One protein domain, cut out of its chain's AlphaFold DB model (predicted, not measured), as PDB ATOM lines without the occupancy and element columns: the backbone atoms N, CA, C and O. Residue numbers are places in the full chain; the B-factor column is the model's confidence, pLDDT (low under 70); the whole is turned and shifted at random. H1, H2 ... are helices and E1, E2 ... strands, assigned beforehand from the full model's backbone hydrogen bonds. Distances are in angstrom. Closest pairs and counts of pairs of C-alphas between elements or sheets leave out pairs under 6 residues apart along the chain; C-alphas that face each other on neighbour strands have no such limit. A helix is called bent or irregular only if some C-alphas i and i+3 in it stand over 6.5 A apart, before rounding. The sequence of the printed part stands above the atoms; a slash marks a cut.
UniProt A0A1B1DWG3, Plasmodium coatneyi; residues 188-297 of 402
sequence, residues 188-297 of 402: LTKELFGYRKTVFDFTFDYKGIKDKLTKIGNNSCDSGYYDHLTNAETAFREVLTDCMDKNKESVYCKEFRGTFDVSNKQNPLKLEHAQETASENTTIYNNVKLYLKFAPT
ATOM      1  N   LEU A 188     -31.230 -43.983 -24.435       88.69
ATOM      2  CA  LEU A 188     -32.415 -43.442 -25.110       88.69
ATOM      3  C   LEU A 188     -33.470 -44.540 -25.311       88.69
ATOM      4  O   LEU A 188     -33.368 -45.347 -26.236       88.69
ATOM      5  N   THR A 189     -34.484 -44.555 -24.446       91.75
ATOM      6  CA  THR A 189     -35.684 -45.391 -24.589       91.75
ATOM      7  C   THR A 189     -36.718 -44.730 -25.509       91.75
ATOM      8  O   THR A 189     -36.690 -43.515 -25.733       91.75
ATOM      9  N   LYS A 190     -37.674 -45.526 -26.009       94.12
ATOM     10  CA  LYS A 190     -38.844 -45.037 -26.760       94.12
ATOM     11  C   LYS A 190     -39.654 -44.001 -25.969       94.12
ATOM     12  O   LYS A 190     -40.078 -42.992 -26.525       94.12
ATOM     13  N   GLU A 191     -39.834 -44.249 -24.675       94.62
ATOM     14  CA  GLU A 191     -40.549 -43.377 -23.740       94.62
ATOM     15  C   GLU A 191     -39.830 -42.030 -23.548       94.62
ATOM     16  O   GLU A 191     -40.426 -40.977 -23.766       94.62
ATOM     17  N   LEU A 192     -38.521 -42.051 -23.260       94.25
ATOM     18  CA  LEU A 192     -37.714 -40.836 -23.111       94.25
ATOM     19  C   LEU A 192     -37.669 -40.019 -24.411       94.25
ATOM     20  O   LEU A 192     -37.776 -38.795 -24.373       94.25
ATOM     21  N   PHE A 193     -37.563 -40.677 -25.571       95.00
ATOM     22  CA  PHE A 193     -37.716 -40.006 -26.864       95.00
ATOM     23  C   PHE A 193     -39.100 -39.343 -27.002       95.00
ATOM     24  O   PHE A 193     -39.188 -38.202 -27.458       95.00
ATOM     25  N   GLY A 194     -40.164 -40.024 -26.564       96.44
ATOM     26  CA  GLY A 194     -41.524 -39.487 -26.508       96.44
ATOM     27  C   GLY A 194     -41.625 -38.215 -25.664       96.44
ATOM     28  O   GLY A 194     -42.124 -37.204 -26.154       96.44
ATOM     29  N   TYR A 195     -41.078 -38.210 -24.444       97.75
ATOM     30  CA  TYR A 195     -41.062 -37.007 -23.604       97.75
ATOM     31  C   TYR A 195     -40.255 -35.861 -24.229       97.75
ATOM     32  O   TYR A 195     -40.726 -34.725 -24.246       97.75
ATOM     33  N   ARG A 196     -39.087 -36.146 -24.821       96.25
ATOM     34  CA  ARG A 196     -38.288 -35.137 -25.543       96.25
ATOM     35  C   ARG A 196     -39.054 -34.532 -26.730       96.25
ATOM     36  O   ARG A 196     -39.011 -33.318 -26.918       96.25
ATOM     37  N   LYS A 197     -39.820 -35.344 -27.472       96.38
ATOM     38  CA  LYS A 197     -40.727 -34.860 -28.528       96.38
ATOM     39  C   LYS A 197     -41.828 -33.959 -27.966       96.38
ATOM     40  O   LYS A 197     -42.037 -32.872 -28.494       96.38
ATOM     41  N   THR A 198     -42.498 -34.377 -26.891       97.38
ATOM     42  CA  THR A 198     -43.565 -33.590 -26.250       97.38
ATOM     43  C   THR A 198     -43.048 -32.246 -25.731       97.38
ATOM     44  O   THR A 198     -43.713 -31.233 -25.931       97.38
ATOM     45  N   VAL A 199     -41.849 -32.202 -25.135       97.69
ATOM     46  CA  VAL A 199     -41.183 -30.949 -24.730       97.69
ATOM     47  C   VAL A 199     -40.984 -30.019 -25.930       97.69
ATOM     48  O   VAL A 199     -41.331 -28.841 -25.848       97.69
ATOM     49  N   PHE A 200     -40.467 -30.531 -27.052       95.94
ATOM     50  CA  PHE A 200     -40.253 -29.738 -28.265       95.94
ATOM     51  C   PHE A 200     -41.568 -29.217 -28.873       95.94
ATOM     52  O   PHE A 200     -41.710 -28.006 -29.051       95.94
ATOM     53  N   ASP A 201     -42.537 -30.105 -29.130       94.88
ATOM     54  CA  ASP A 201     -43.835 -29.746 -29.720       94.88
ATOM     55  C   ASP A 201     -44.544 -28.682 -28.866       94.88
ATOM     56  O   ASP A 201     -44.952 -27.633 -29.366       94.88
ATOM     57  N   PHE A 202     -44.615 -28.911 -27.550       95.88
ATOM     58  CA  PHE A 202     -45.269 -27.999 -26.618       95.88
ATOM     59  C   PHE A 202     -44.545 -26.656 -26.492       95.88
ATOM     60  O   PHE A 202     -45.194 -25.625 -26.348       95.88
ATOM     61  N   THR A 203     -43.210 -26.632 -26.573       95.06
ATOM     62  CA  THR A 203     -42.445 -25.372 -26.561       95.06
ATOM     63  C   THR A 203     -42.747 -24.524 -27.794       95.06
ATOM     64  O   THR A 203     -42.829 -23.300 -27.683       95.06
ATOM     65  N   PHE A 204     -42.954 -25.158 -28.953       92.19
ATOM     66  CA  PHE A 204     -43.372 -24.473 -30.175       92.19
ATOM     67  C   PHE A 204     -44.803 -23.925 -30.049       92.19
ATOM     68  O   PHE A 204     -45.051 -22.759 -30.353       92.19
ATOM     69  N   ASP A 205     -45.731 -24.734 -29.530       93.62
ATOM     70  CA  ASP A 205     -47.145 -24.361 -29.393       93.62
ATOM     71  C   ASP A 205     -47.451 -23.440 -28.191       93.62
ATOM     72  O   ASP A 205     -48.524 -22.833 -28.144       93.62
ATOM     73  N   TYR A 206     -46.538 -23.302 -27.220       94.12
ATOM     74  CA  TYR A 206     -46.775 -22.644 -25.923       94.12
ATOM     75  C   TYR A 206     -47.379 -21.237 -26.036       94.12
ATOM     76  O   TYR A 206     -48.312 -20.920 -25.295       94.12
ATOM     77  N   LYS A 207     -46.899 -20.402 -26.973       90.56
ATOM     78  CA  LYS A 207     -47.468 -19.061 -27.207       90.56
ATOM     79  C   LYS A 207     -48.927 -19.169 -27.659       90.56
ATOM     80  O   LYS A 207     -49.802 -18.584 -27.030       90.56
ATOM     81  N   GLY A 208     -49.202 -19.973 -28.687       90.06
ATOM     82  CA  GLY A 208     -50.552 -20.182 -29.215       90.06
ATOM     83  C   GLY A 208     -51.514 -20.811 -28.201       90.06
ATOM     84  O   GLY A 208     -52.677 -20.423 -28.147       90.06
ATOM     85  N   ILE A 209     -51.043 -21.736 -27.360       93.81
ATOM     86  CA  ILE A 209     -51.812 -22.326 -26.247       93.81
ATOM     87  C   ILE A 209     -52.163 -21.253 -25.210       93.81
ATOM     88  O   ILE A 209     -53.327 -21.102 -24.832       93.81
ATOM     89  N   LYS A 210     -51.171 -20.471 -24.774       93.44
ATOM     90  CA  LYS A 210     -51.337 -19.439 -23.746       93.44
ATOM     91  C   LYS A 210     -52.240 -18.297 -24.210       93.44
ATOM     92  O   LYS A 210     -53.145 -17.918 -23.473       93.44
ATOM     93  N   ASP A 211     -52.041 -17.818 -25.436       90.12
ATOM     94  CA  ASP A 211     -52.845 -16.760 -26.058       90.12
ATOM     95  C   ASP A 211     -54.296 -17.209 -26.313       90.12
ATOM     96  O   ASP A 211     -55.198 -16.374 -26.346       90.12
ATOM     97  N   LYS A 212     -54.549 -18.517 -26.497       91.44
ATOM     98  CA  LYS A 212     -55.906 -19.089 -26.589       91.44
ATOM     99  C   LYS A 212     -56.570 -19.203 -25.212       91.44
ATOM    100  O   LYS A 212     -57.742 -18.855 -25.094       91.44
ATOM    101  N   LEU A 213     -55.835 -19.634 -24.180       92.00
ATOM    102  CA  LEU A 213     -56.344 -19.721 -22.803       92.00
ATOM    103  C   LEU A 213     -56.764 -18.345 -22.265       92.00
ATOM    104  O   LEU A 213     -57.892 -18.199 -21.807       92.00
ATOM    105  N   THR A 214     -55.906 -17.326 -22.370       90.25
ATOM    106  CA  THR A 214     -56.166 -15.984 -21.803       90.25
ATOM    107  C   THR A 214     -57.272 -15.196 -22.509       90.25
ATOM    108  O   THR A 214     -57.774 -14.220 -21.955       90.25
ATOM    109  N   LYS A 215     -57.676 -15.603 -23.721       89.06
ATOM    110  CA  LYS A 215     -58.807 -15.009 -24.459       89.06
ATOM    111  C   LYS A 215     -60.170 -15.569 -24.029       89.06
ATOM    112  O   LYS A 215     -61.199 -15.029 -24.432       89.06
ATOM    113  N   ILE A 216     -60.197 -16.621 -23.211       88.06
ATOM    114  CA  ILE A 216     -61.413 -17.197 -22.626       88.06
ATOM    115  C   ILE A 216     -61.522 -16.726 -21.177       88.06
ATOM    116  O   ILE A 216     -60.581 -16.864 -20.405       88.06
ATOM    117  N   GLY A 217     -62.681 -16.177 -20.798       80.81
ATOM    118  CA  GLY A 217     -62.825 -15.362 -19.580       80.81
ATOM    119  C   GLY A 217     -62.425 -16.024 -18.254       80.81
ATOM    120  O   GLY A 217     -62.032 -15.315 -17.333       80.81
ATOM    121  N   ASN A 218     -62.475 -17.358 -18.172       88.62
ATOM    122  CA  ASN A 218     -62.074 -18.133 -16.993       88.62
ATOM    123  C   ASN A 218     -60.776 -18.942 -17.215       88.62
ATOM    124  O   ASN A 218     -60.521 -19.869 -16.451       88.62
ATOM    125  N   ASN A 219     -59.986 -18.676 -18.265       93.25
ATOM    126  CA  ASN A 219     -58.874 -19.526 -18.726       93.25
ATOM    127  C   ASN A 219     -59.229 -21.029 -18.718       93.25
ATOM    128  O   ASN A 219     -58.513 -21.845 -18.138       93.25
ATOM    129  N   SER A 220     -60.395 -21.387 -19.246       95.19
ATOM    130  CA  SER A 220     -61.020 -22.693 -19.025       95.19
ATOM    131  C   SER A 220     -60.797 -23.667 -20.184       95.19
ATOM    132  O   SER A 220     -60.690 -23.255 -21.343       95.19
ATOM    133  N   CYS A 221     -60.750 -24.970 -19.896       96.00
ATOM    134  CA  CYS A 221     -60.617 -26.028 -20.905       96.00
ATOM    135  C   CYS A 221     -61.333 -27.334 -20.505       96.00
ATOM    136  O   CYS A 221     -61.590 -27.564 -19.323       96.00
ATOM    137  N   ASP A 222     -61.656 -28.184 -21.484       95.81
ATOM    138  CA  ASP A 222     -62.153 -29.545 -21.241       95.81
ATOM    139  C   ASP A 222     -61.047 -30.478 -20.713       95.81
ATOM    140  O   ASP A 222     -59.858 -30.136 -20.717       95.81
ATOM    141  N   SER A 223     -61.448 -31.661 -20.242       95.75
ATOM    142  CA  SER A 223     -60.527 -32.642 -19.664       95.75
ATOM    143  C   SER A 223     -59.444 -33.091 -20.647       95.75
ATOM    144  O   SER A 223     -58.275 -33.070 -20.289       95.75
ATOM    145  N   GLY A 224     -59.782 -33.389 -21.906       96.44
ATOM    146  CA  GLY A 224     -58.796 -33.843 -22.895       96.44
ATOM    147  C   GLY A 224     -57.777 -32.765 -23.295       96.44
ATOM    148  O   GLY A 224     -56.641 -33.080 -23.653       96.44
ATOM    149  N   TYR A 225     -58.144 -31.483 -23.209       96.56
ATOM    150  CA  TYR A 225     -57.194 -30.377 -23.337       96.56
ATOM    151  C   TYR A 225     -56.317 -30.241 -22.082       96.56
ATOM    152  O   TYR A 225     -55.109 -30.037 -22.202       96.56
ATOM    153  N   TYR A 226     -56.890 -30.402 -20.884       97.25
ATOM    154  CA  TYR A 226     -56.137 -30.381 -19.625       97.25
ATOM    155  C   TYR A 226     -55.148 -31.558 -19.514       97.25
ATOM    156  O   TYR A 226     -54.004 -31.373 -19.091       97.25
ATOM    157  N   ASP A 227     -55.534 -32.741 -19.994       97.38
ATOM    158  CA  ASP A 227     -54.675 -33.919 -20.121       97.38
ATOM    159  C   ASP A 227     -53.466 -33.619 -21.013       97.38
ATOM    160  O   ASP A 227     -52.343 -33.998 -20.686       97.38
ATOM    161  N   HIS A 228     -53.642 -32.892 -22.123       97.44
ATOM    162  CA  HIS A 228     -52.521 -32.470 -22.969       97.44
ATOM    163  C   HIS A 228     -51.540 -31.546 -22.221       97.44
ATOM    164  O   HIS A 228     -50.326 -31.755 -22.313       97.44
ATOM    165  N   LEU A 229     -52.037 -30.587 -21.429       97.94
ATOM    166  CA  LEU A 229     -51.186 -29.723 -20.593       97.94
ATOM    167  C   LEU A 229     -50.446 -30.530 -19.506       97.94
ATOM    168  O   LEU A 229     -49.257 -30.314 -19.271       97.94
ATOM    169  N   THR A 230     -51.126 -31.493 -18.882       98.12
ATOM    170  CA  THR A 230     -50.583 -32.358 -17.816       98.12
ATOM    171  C   THR A 230     -49.526 -33.332 -18.352       98.12
ATOM    172  O   THR A 230     -48.486 -33.557 -17.724       98.12
ATOM    173  N   ASN A 231     -49.741 -33.867 -19.557       98.06
ATOM    174  CA  ASN A 231     -48.760 -34.681 -20.276       98.06
ATOM    175  C   ASN A 231     -47.514 -33.867 -20.658       98.06
ATOM    176  O   ASN A 231     -46.401 -34.387 -20.573       98.06
ATOM    177  N   ALA A 232     -47.671 -32.588 -21.017       98.31
ATOM    178  CA  ALA A 232     -46.538 -31.696 -21.241       98.31
ATOM    179  C   ALA A 232     -45.763 -31.409 -19.944       98.31
ATOM    180  O   ALA A 232     -44.542 -31.553 -19.930       98.31
ATOM    181  N   GLU A 233     -46.439 -31.078 -18.837       98.38
ATOM    182  CA  GLU A 233     -45.779 -30.862 -17.537       98.38
ATOM    183  C   GLU A 233     -44.989 -32.103 -17.086       98.38
ATOM    184  O   GLU A 233     -43.838 -31.985 -16.653       98.38
ATOM    185  N   THR A 234     -45.567 -33.294 -17.262       98.44
ATOM    186  CA  THR A 234     -44.889 -34.576 -17.027       98.44
ATOM    187  C   THR A 234     -43.684 -34.766 -17.947       98.44
ATOM    188  O   THR A 234     -42.603 -35.079 -17.458       98.44
ATOM    189  N   ALA A 235     -43.808 -34.505 -19.251       98.50
ATOM    190  CA  ALA A 235     -42.689 -34.632 -20.183       98.50
ATOM    191  C   ALA A 235     -41.510 -33.707 -19.826       98.50
ATOM    192  O   ALA A 235     -40.358 -34.142 -19.860       98.50
ATOM    193  N   PHE A 236     -41.780 -32.461 -19.419       98.12
ATOM    194  CA  PHE A 236     -40.747 -31.547 -18.918       98.12
ATOM    195  C   PHE A 236     -40.089 -32.054 -17.623       98.12
ATOM    196  O   PHE A 236     -38.872 -31.924 -17.480       98.12
ATOM    197  N   ARG A 237     -40.853 -32.679 -16.712       97.69
ATOM    198  CA  ARG A 237     -40.327 -33.283 -15.476       97.69
ATOM    199  C   ARG A 237     -39.418 -34.479 -15.758       97.69
ATOM    200  O   ARG A 237     -38.316 -34.526 -15.219       97.69
ATOM    201  N   GLU A 238     -39.831 -35.417 -16.609       96.75
ATOM    202  CA  GLU A 238     -39.016 -36.611 -16.883       96.75
ATOM    203  C   GLU A 238     -37.764 -36.276 -17.706       96.75
ATOM    204  O   GLU A 238     -36.682 -36.804 -17.441       96.75
ATOM    205  N   VAL A 239     -37.860 -35.313 -18.632       95.44
ATOM    206  CA  VAL A 239     -36.690 -34.766 -19.337       95.44
ATOM    207  C   VAL A 239     -35.755 -34.006 -18.390       95.44
ATOM    208  O   VAL A 239     -34.537 -34.123 -18.524       95.44
ATOM    209  N   LEU A 240     -36.281 -33.265 -17.408       95.38
ATOM    210  CA  LEU A 240     -35.458 -32.647 -16.367       95.38
ATOM    211  C   LEU A 240     -34.721 -33.708 -15.542       95.38
ATOM    212  O   LEU A 240     -33.522 -33.558 -15.324       95.38
ATOM    213  N   THR A 241     -35.409 -34.767 -15.105       94.00
ATOM    214  CA  THR A 241     -34.805 -35.877 -14.353       94.00
ATOM    215  C   THR A 241     -33.664 -36.511 -15.147       94.00
ATOM    216  O   THR A 241     -32.537 -36.559 -14.652       94.00
ATOM    217  N   ASP A 242     -33.914 -36.893 -16.405       91.06
ATOM    218  CA  ASP A 242     -32.891 -37.411 -17.319       91.06
ATOM    219  C   ASP A 242     -31.706 -36.440 -17.455       91.06
ATOM    220  O   ASP A 242     -30.553 -36.818 -17.259       91.06
ATOM    221  N   CYS A 243     -31.970 -35.158 -17.700       91.50
ATOM    222  CA  CYS A 243     -30.923 -34.164 -17.914       91.50
ATOM    223  C   CYS A 243     -30.270 -33.602 -16.636       91.50
ATOM    224  O   CYS A 243     -29.402 -32.729 -16.752       91.50
ATOM    225  N   MET A 244     -30.608 -34.104 -15.443       89.19
ATOM    226  CA  MET A 244     -29.960 -33.754 -14.166       89.19
ATOM    227  C   MET A 244     -28.975 -34.817 -13.647       89.19
ATOM    228  O   MET A 244     -28.276 -34.563 -12.659       89.19
ATOM    229  N   ASP A 245     -28.856 -35.968 -14.313       81.12
ATOM    230  CA  ASP A 245     -27.806 -36.945 -14.013       81.12
ATOM    231  C   ASP A 245     -26.420 -36.383 -14.355       81.12
ATOM    232  O   ASP A 245     -26.127 -36.039 -15.502       81.12
ATOM    233  N   LYS A 246     -25.522 -36.357 -13.361       62.34
ATOM    234  CA  LYS A 246     -24.181 -35.740 -13.458       62.34
ATOM    235  C   LYS A 246     -23.278 -36.316 -14.557       62.34
ATOM    236  O   LYS A 246     -22.301 -35.675 -14.922       62.34
ATOM    237  N   ASN A 247     -23.599 -37.507 -15.062       67.25
ATOM    238  CA  ASN A 247     -22.824 -38.208 -16.084       67.25
ATOM    239  C   ASN A 247     -23.407 -38.029 -17.502       67.25
ATOM    240  O   ASN A 247     -22.807 -38.503 -18.463       67.25
ATOM    241  N   LYS A 248     -24.574 -37.383 -17.654       69.12
ATOM    242  CA  LYS A 248     -25.236 -37.185 -18.952       69.12
ATOM    243  C   LYS A 248     -24.915 -35.800 -19.507       69.12
ATOM    244  O   LYS A 248     -25.604 -34.814 -19.247       69.12
ATOM    245  N   GLU A 249     -23.878 -35.763 -20.333       77.75
ATOM    246  CA  GLU A 249     -23.424 -34.581 -21.077       77.75
ATOM    247  C   GLU A 249     -23.910 -34.569 -22.540       77.75
ATOM    248  O   GLU A 249     -23.303 -33.935 -23.407       77.75
ATOM    249  N   SER A 250     -25.026 -35.257 -22.811       85.88
ATOM    250  CA  SER A 250     -25.610 -35.376 -24.151       85.88
ATOM    251  C   SER A 250     -25.978 -34.021 -24.765       85.88
ATOM    252  O   SER A 250     -26.371 -33.081 -24.066       85.88
ATOM    253  N   VAL A 251     -25.899 -33.937 -26.098       88.75
ATOM    254  CA  VAL A 251     -26.208 -32.721 -26.875       88.75
ATOM    255  C   VAL A 251     -27.618 -32.204 -26.566       88.75
ATOM    256  O   VAL A 251     -27.791 -31.014 -26.313       88.75
ATOM    257  N   TYR A 252     -28.603 -33.105 -26.477       90.62
ATOM    258  CA  TYR A 252     -29.977 -32.759 -26.108       90.62
ATOM    259  C   TYR A 252     -30.053 -32.096 -24.723       90.62
ATOM    260  O   TYR A 252     -30.700 -31.066 -24.552       90.62
ATOM    261  N   CYS A 253     -29.369 -32.650 -23.718       91.31
ATOM    262  CA  CYS A 253     -29.414 -32.087 -22.368       91.31
ATOM    263  C   CYS A 253     -28.698 -30.737 -22.260       91.31
ATOM    264  O   CYS A 253     -29.107 -29.901 -21.457       91.31
ATOM    265  N   LYS A 254     -27.678 -30.485 -23.089       89.31
ATOM    266  CA  LYS A 254     -27.058 -29.158 -23.218       89.31
ATOM    267  C   LYS A 254     -28.037 -28.132 -23.784       89.31
ATOM    268  O   LYS A 254     -28.154 -27.046 -23.226       89.31
ATOM    269  N   GLU A 255     -28.783 -28.494 -24.824       90.38
ATOM    270  CA  GLU A 255     -29.826 -27.638 -25.394       90.38
ATOM    271  C   GLU A 255     -30.977 -27.388 -24.404       90.38
ATOM    272  O   GLU A 255     -31.362 -26.239 -24.192       90.38
ATOM    273  N   PHE A 256     -31.468 -28.429 -23.722       92.56
ATOM    274  CA  PHE A 256     -32.534 -28.313 -22.720       92.56
ATOM    275  C   PHE A 256     -32.130 -27.396 -21.550       92.56
ATOM    276  O   PHE A 256     -32.831 -26.425 -21.263       92.56
ATOM    277  N   ARG A 257     -30.961 -27.632 -20.930       91.12
ATOM    278  CA  ARG A 257     -30.417 -26.773 -19.854       91.12
ATOM    279  C   ARG A 257     -30.107 -25.344 -20.335       91.12
ATOM    280  O   ARG A 257     -30.140 -24.422 -19.531       91.12
ATOM    281  N   GLY A 258     -29.783 -25.162 -21.619       90.44
ATOM    282  CA  GLY A 258     -29.530 -23.852 -22.232       90.44
ATOM    283  C   GLY A 258     -30.794 -23.090 -22.653       90.44
ATOM    284  O   GLY A 258     -30.722 -21.887 -22.894       90.44
ATOM    285  N   THR A 259     -31.940 -23.771 -22.732       91.44
ATOM    286  CA  THR A 259     -33.231 -23.191 -23.143       91.44
ATOM    287  C   THR A 259     -34.123 -22.877 -21.944       91.44
ATOM    288  O   THR A 259     -34.800 -21.848 -21.934       91.44
ATOM    289  N   PHE A 260     -34.110 -23.724 -20.912       94.12
ATOM    290  CA  PHE A 260     -35.056 -23.669 -19.796       94.12
ATOM    291  C   PHE A 260     -34.388 -23.366 -18.454       94.12
ATOM    292  O   PHE A 260     -33.272 -23.814 -18.188       94.12
ATOM    293  N   ASP A 261     -35.088 -22.640 -17.579       93.25
ATOM    294  CA  ASP A 261     -34.610 -22.406 -16.214       93.25
ATOM    295  C   ASP A 261     -34.803 -23.667 -15.363       93.25
ATOM    296  O   ASP A 261     -35.834 -23.881 -14.725       93.25
ATOM    297  N   VAL A 262     -33.769 -24.504 -15.372       91.38
ATOM    298  CA  VAL A 262     -33.644 -25.720 -14.559       91.38
ATOM    299  C   VAL A 262     -33.029 -25.447 -13.175       91.38
ATOM    300  O   VAL A 262     -32.647 -26.382 -12.461       91.38
ATOM    301  N   SER A 263     -32.899 -24.174 -12.775       86.31
ATOM    302  CA  SER A 263     -32.330 -23.785 -11.480       86.31
ATOM    303  C   SER A 263     -33.092 -24.427 -10.323       86.31
ATOM    304  O   SER A 263     -34.314 -24.591 -10.350       86.31
ATOM    305  N   ASN A 264     -32.357 -24.808  -9.276       86.75
ATOM    306  CA  ASN A 264     -32.892 -25.523  -8.110       86.75
ATOM    307  C   ASN A 264     -33.587 -26.863  -8.441       86.75
ATOM    308  O   ASN A 264     -34.299 -27.394  -7.592       86.75
ATOM    309  N   LYS A 265     -33.375 -27.422  -9.647       89.50
ATOM    310  CA  LYS A 265     -34.030 -28.645 -10.153       89.50
ATOM    311  C   LYS A 265     -35.565 -28.574 -10.147       89.50
ATOM    312  O   LYS A 265     -36.232 -29.585  -9.939       89.50
ATOM    313  N   GLN A 266     -36.133 -27.387 -10.345       92.75
ATOM    314  CA  GLN A 266     -37.579 -27.234 -10.503       92.75
ATOM    315  C   GLN A 266     -38.006 -27.581 -11.931       92.75
ATOM    316  O   GLN A 266     -37.259 -27.329 -12.875       92.75
ATOM    317  N   ASN A 267     -39.223 -28.113 -12.089       96.06
ATOM    318  CA  ASN A 267     -39.827 -28.295 -13.406       96.06
ATOM    319  C   ASN A 267     -39.929 -26.927 -14.116       96.06
ATOM    320  O   ASN A 267     -40.502 -26.003 -13.524       96.06
ATOM    321  N   PRO A 268     -39.376 -26.744 -15.334       96.69
ATOM    322  CA  PRO A 268     -39.467 -25.461 -16.023       96.69
ATOM    323  C   PRO A 268     -40.892 -25.116 -16.451       96.69
ATOM    324  O   PRO A 268     -41.221 -23.935 -16.552       96.69
ATOM    325  N   LEU A 269     -41.724 -26.131 -16.694       97.56
ATOM    326  CA  LEU A 269     -43.154 -25.979 -16.917       97.56
ATOM    327  C   LEU A 269     -43.906 -26.198 -15.598       97.56
ATOM    328  O   LEU A 269     -43.632 -27.157 -14.878       97.56
ATOM    329  N   LYS A 270     -44.860 -25.312 -15.300       97.25
ATOM    330  CA  LYS A 270     -45.825 -25.459 -14.209       97.25
ATOM    331  C   LYS A 270     -47.250 -25.232 -14.713       97.25
ATOM    332  O   LYS A 270     -47.521 -24.208 -15.354       97.25
ATOM    333  N   LEU A 271     -48.139 -26.153 -14.363       97.38
ATOM    334  CA  LEU A 271     -49.583 -26.095 -14.549       97.38
ATOM    335  C   LEU A 271     -50.274 -25.786 -13.206       97.38
ATOM    336  O   LEU A 271     -49.864 -26.255 -12.145       97.38
ATOM    337  N   GLU A 272     -51.324 -24.969 -13.239       96.44
ATOM    338  CA  GLU A 272     -52.243 -24.758 -12.114       96.44
ATOM    339  C   GLU A 272     -53.682 -24.674 -12.639       96.44
ATOM    340  O   GLU A 272     -53.902 -24.216 -13.758       96.44
ATOM    341  N   HIS A 273     -54.658 -25.017 -11.804       95.25
ATOM    342  CA  HIS A 273     -56.084 -24.699 -11.960       95.25
ATOM    343  C   HIS A 273     -56.641 -24.310 -10.580       95.25
ATOM    344  O   HIS A 273     -55.995 -24.577  -9.565       95.25
ATOM    345  N   ALA A 274     -57.804 -23.651 -10.517       92.31
ATOM    346  CA  ALA A 274     -58.415 -23.263  -9.233       92.31
ATOM    347  C   ALA A 274     -59.733 -23.986  -8.928       92.31
ATOM    348  O   ALA A 274     -60.139 -24.046  -7.770       92.31
ATOM    349  N   GLN A 275     -60.419 -24.500  -9.951       91.69
ATOM    350  CA  GLN A 275     -61.710 -25.165  -9.797       91.69
ATOM    351  C   GLN A 275     -61.933 -26.171 -10.929       91.69
ATOM    352  O   GLN A 275     -61.575 -25.917 -12.079       91.69
ATOM    353  N   GLU A 276     -62.581 -27.282 -10.603       93.50
ATOM    354  CA  GLU A 276     -63.198 -28.194 -11.565       93.50
ATOM    355  C   GLU A 276     -64.721 -28.036 -11.506       93.50
ATOM    356  O   GLU A 276     -65.298 -27.823 -10.437       93.50
ATOM    357  N   THR A 277     -65.381 -28.131 -12.656       92.50
ATOM    358  CA  THR A 277     -66.845 -28.168 -12.753       92.50
ATOM    359  C   THR A 277     -67.261 -29.290 -13.686       92.50
ATOM    360  O   THR A 277     -66.906 -29.265 -14.867       92.50
ATOM    361  N   ALA A 278     -68.034 -30.248 -13.179       91.00
ATOM    362  CA  ALA A 278     -68.674 -31.252 -14.015       91.00
ATOM    363  C   ALA A 278     -69.734 -30.588 -14.909       91.00
ATOM    364  O   ALA A 278     -70.655 -29.936 -14.416       91.00
ATOM    365  N   SER A 279     -69.586 -30.761 -16.217       83.25
ATOM    366  CA  SER A 279     -70.633 -30.568 -17.219       83.25
ATOM    367  C   SER A 279     -71.153 -31.945 -17.643       83.25
ATOM    368  O   SER A 279     -70.469 -32.946 -17.435       83.25
ATOM    369  N   GLU A 280     -72.340 -32.013 -18.250       81.56
ATOM    370  CA  GLU A 280     -73.123 -33.251 -18.451       81.56
ATOM    371  C   GLU A 280     -72.351 -34.429 -19.077       81.56
ATOM    372  O   GLU A 280     -72.709 -35.578 -18.843       81.56
ATOM    373  N   ASN A 281     -71.293 -34.157 -19.853       86.38
ATOM    374  CA  ASN A 281     -70.447 -35.174 -20.489       86.38
ATOM    375  C   ASN A 281     -68.923 -34.922 -20.349       86.38
ATOM    376  O   ASN A 281     -68.140 -35.584 -21.027       86.38
ATOM    377  N   THR A 282     -68.462 -33.958 -19.536       92.56
ATOM    378  CA  THR A 282     -67.016 -33.652 -19.392       92.56
ATOM    379  C   THR A 282     -66.693 -32.796 -18.157       92.56
ATOM    380  O   THR A 282     -67.493 -31.953 -17.747       92.56
ATOM    381  N   THR A 283     -65.499 -32.969 -17.580       95.38
ATOM    382  CA  THR A 283     -64.953 -32.069 -16.550       95.38
ATOM    383  C   THR A 283     -64.342 -30.832 -17.201       95.38
ATOM    384  O   THR A 283     -63.451 -30.947 -18.043       95.38
ATOM    385  N   ILE A 284     -64.783 -29.645 -16.779       95.69
ATOM    386  CA  ILE A 284     -64.191 -28.368 -17.188       95.69
ATOM    387  C   ILE A 284     -63.244 -27.867 -16.099       95.69
ATOM    388  O   ILE A 284     -63.649 -27.632 -14.957       95.69
ATOM    389  N   TYR A 285     -61.989 -27.664 -16.481       96.38
ATOM    390  CA  TYR A 285     -60.952 -27.064 -15.652       96.38
ATOM    391  C   TYR A 285     -61.035 -25.545 -15.790       96.38
ATOM    392  O   TYR A 285     -61.062 -25.017 -16.902       96.38
ATOM    393  N   ASN A 286     -61.110 -24.836 -14.664       95.56
ATOM    394  CA  ASN A 286     -61.294 -23.388 -14.600       95.56
ATOM    395  C   ASN A 286     -60.109 -22.702 -13.907       95.56
ATOM    396  O   ASN A 286     -59.510 -23.224 -12.959       95.56
ATOM    397  N   ASN A 287     -59.833 -21.475 -14.348       95.50
ATOM    398  CA  ASN A 287     -58.688 -20.650 -13.971       95.50
ATOM    399  C   ASN A 287     -57.353 -21.362 -14.222       95.50
ATOM    400  O   ASN A 287     -56.464 -21.330 -13.368       95.50
ATOM    401  N   VAL A 288     -57.220 -22.021 -15.381       96.94
ATOM    402  CA  VAL A 288     -55.976 -22.693 -15.755       96.94
ATOM    403  C   VAL A 288     -54.877 -21.647 -15.955       96.94
ATOM    404  O   VAL A 288     -55.080 -20.594 -16.572       96.94
ATOM    405  N   LYS A 289     -53.693 -21.914 -15.410       96.19
ATOM    406  CA  LYS A 289     -52.510 -21.064 -15.555       96.19
ATOM    407  C   LYS A 289     -51.337 -21.913 -16.002       96.19
ATOM    408  O   LYS A 289     -51.150 -23.033 -15.534       96.19
ATOM    409  N   LEU A 290     -50.538 -21.341 -16.894       96.00
ATOM    410  CA  LEU A 290     -49.444 -22.033 -17.554       96.00
ATOM    411  C   LEU A 290     -48.182 -21.167 -17.517       96.00
ATOM    412  O   LEU A 290     -48.140 -20.066 -18.085       96.00
ATOM    413  N   TYR A 291     -47.155 -21.673 -16.840       95.75
ATOM    414  CA  TYR A 291     -45.897 -20.972 -16.612       95.75
ATOM    415  C   TYR A 291     -44.730 -21.812 -17.132       95.75
ATOM    416  O   TYR A 291     -44.352 -22.793 -16.504       95.75
ATOM    417  N   LEU A 292     -44.149 -21.411 -18.264       95.94
ATOM    418  CA  LEU A 292     -42.889 -21.957 -18.771       95.94
ATOM    419  C   LEU A 292     -41.747 -20.981 -18.466       95.94
ATOM    420  O   LEU A 292     -41.818 -19.810 -18.853       95.94
ATOM    421  N   LYS A 293     -40.712 -21.451 -17.764       95.44
ATOM    422  CA  LYS A 293     -39.516 -20.676 -17.419       95.44
ATOM    423  C   LYS A 293     -38.381 -20.935 -18.414       95.44
ATOM    424  O   LYS A 293     -37.883 -22.055 -18.529       95.44
ATOM    425  N   PHE A 294     -37.923 -19.883 -19.081       92.38
ATOM    426  CA  PHE A 294     -36.760 -19.926 -19.970       92.38
ATOM    427  C   PHE A 294     -35.474 -19.566 -19.221       92.38
ATOM    428  O   PHE A 294     -35.509 -18.781 -18.272       92.38
ATOM    429  N   ALA A 295     -34.344 -20.128 -19.652       90.62
ATOM    430  CA  ALA A 295     -33.041 -19.846 -19.061       90.62
ATOM    431  C   ALA A 295     -32.673 -18.355 -19.224       90.62
ATOM    432  O   ALA A 295     -32.947 -17.766 -20.277       90.62
ATOM    433  N   PRO A 296     -32.026 -17.720 -18.227       83.81
ATOM    434  CA  PRO A 296     -31.561 -16.347 -18.364       83.81
ATOM    435  C   PRO A 296     -30.498 -16.264 -19.465       83.81
ATOM    436  O   PRO A 296     -29.439 -16.886 -19.384       83.81
ATOM    437  N   THR A 297     -30.758 -15.461 -20.498       68.38
ATOM    438  CA  THR A 297     -29.790 -15.235 -21.582       68.38
ATOM    439  C   THR A 297     -28.489 -14.629 -21.041       68.38
ATOM    440  O   THR A 297     -28.505 -13.864 -20.071       68.38
TER     441      THR A 297
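This is residues 188 to 297 of the 402 residues of a protein of Plasmodium coatneyi (UniProt A0A1B1DWG3). A two-stranded antiparallel ribbon bends sharply at mid-length: E1 and E4 make its base, and the hairpin of E2 and E3 is an arm at one end, turned toward the side where two long helices cover the base. On that side H2 lies lengthwise over E1 and packs with its first residues on E3, while H1, kinked, crosses H2 and reaches E4; short H3 sits at the other end, beside the end of H2. The printed part has 110 residues, with three named helices and then four named strands in the order H1 H2 H3 E1 E2 E3 E4, in two antiparallel sheets, E1 - E4 and E2 - E3; the class is mixed, helices and strands. It is only just compact, close to loose, with a radius of gyration of the C-alphas of 15.3 A, and elongated, spanning 50 by 31 by 22 A.

E2 is residues 275 to 279, 12.8 A long, and E3 residues 282 to 286, 12.7 A. E1 is residues 269 to 272, 10.4 A, and E4 residues 289 to 292, 10.2 A, ending at C-alpha 292 at (-42.889, -21.957, -18.771). H2, residues 223 to 243, measures 29.7 A. H1, residues 190 to 213, measures 31.0 A from C-alpha 190 at (-38.844, -45.037, -26.760). It is irregular, with C-alphas 204 and 207 7.4 A apart, and has a kink of 58 degrees near residue 205. H3, residues 251 to 259, measures 12.4 A.

E2 and E3 are an antiparallel hairpin at 152 degrees, with N 277 and O 284 2.9 A apart, within hydrogen-bond range. E1 runs on into E2 at 67 degrees, and E3 into E4 at 70 degrees. E1 and E4 are antiparallel at 170 degrees; N 270 and O 291 are within hydrogen-bond range at 2.8 A. The closest C-alphas of H2 and E1 are those of Glu 233 and Leu 269, 5.6 A apart; of H2 and E3, those of Ser 223 and Thr 283, 5.4 A. H1 touches H2 with residues 192 to 202 alone, at a steep tilt of 51 degrees, opposite ways; the closest C-alphas, of Tyr 195 and Ala 235, are 4.5 A apart. H2 and H3 only just touch, with 3 pairs of C-alphas within 8 A, the closest those of Cys 243 and Cys 253, 5.1 A. Every O i to N i+4 pair is within hydrogen-bond range in H2 and H3, and 18 of 20 in H1.

The C-alphas farthest apart, of Asn 247 and Glu 280, are 50.6 A apart. The printed part has no cut, and no link is long. Residues 246 to 251 stand free. Residues 246 to 248 and 297 have pLDDT under 70; the mean of the printed part is 92.2.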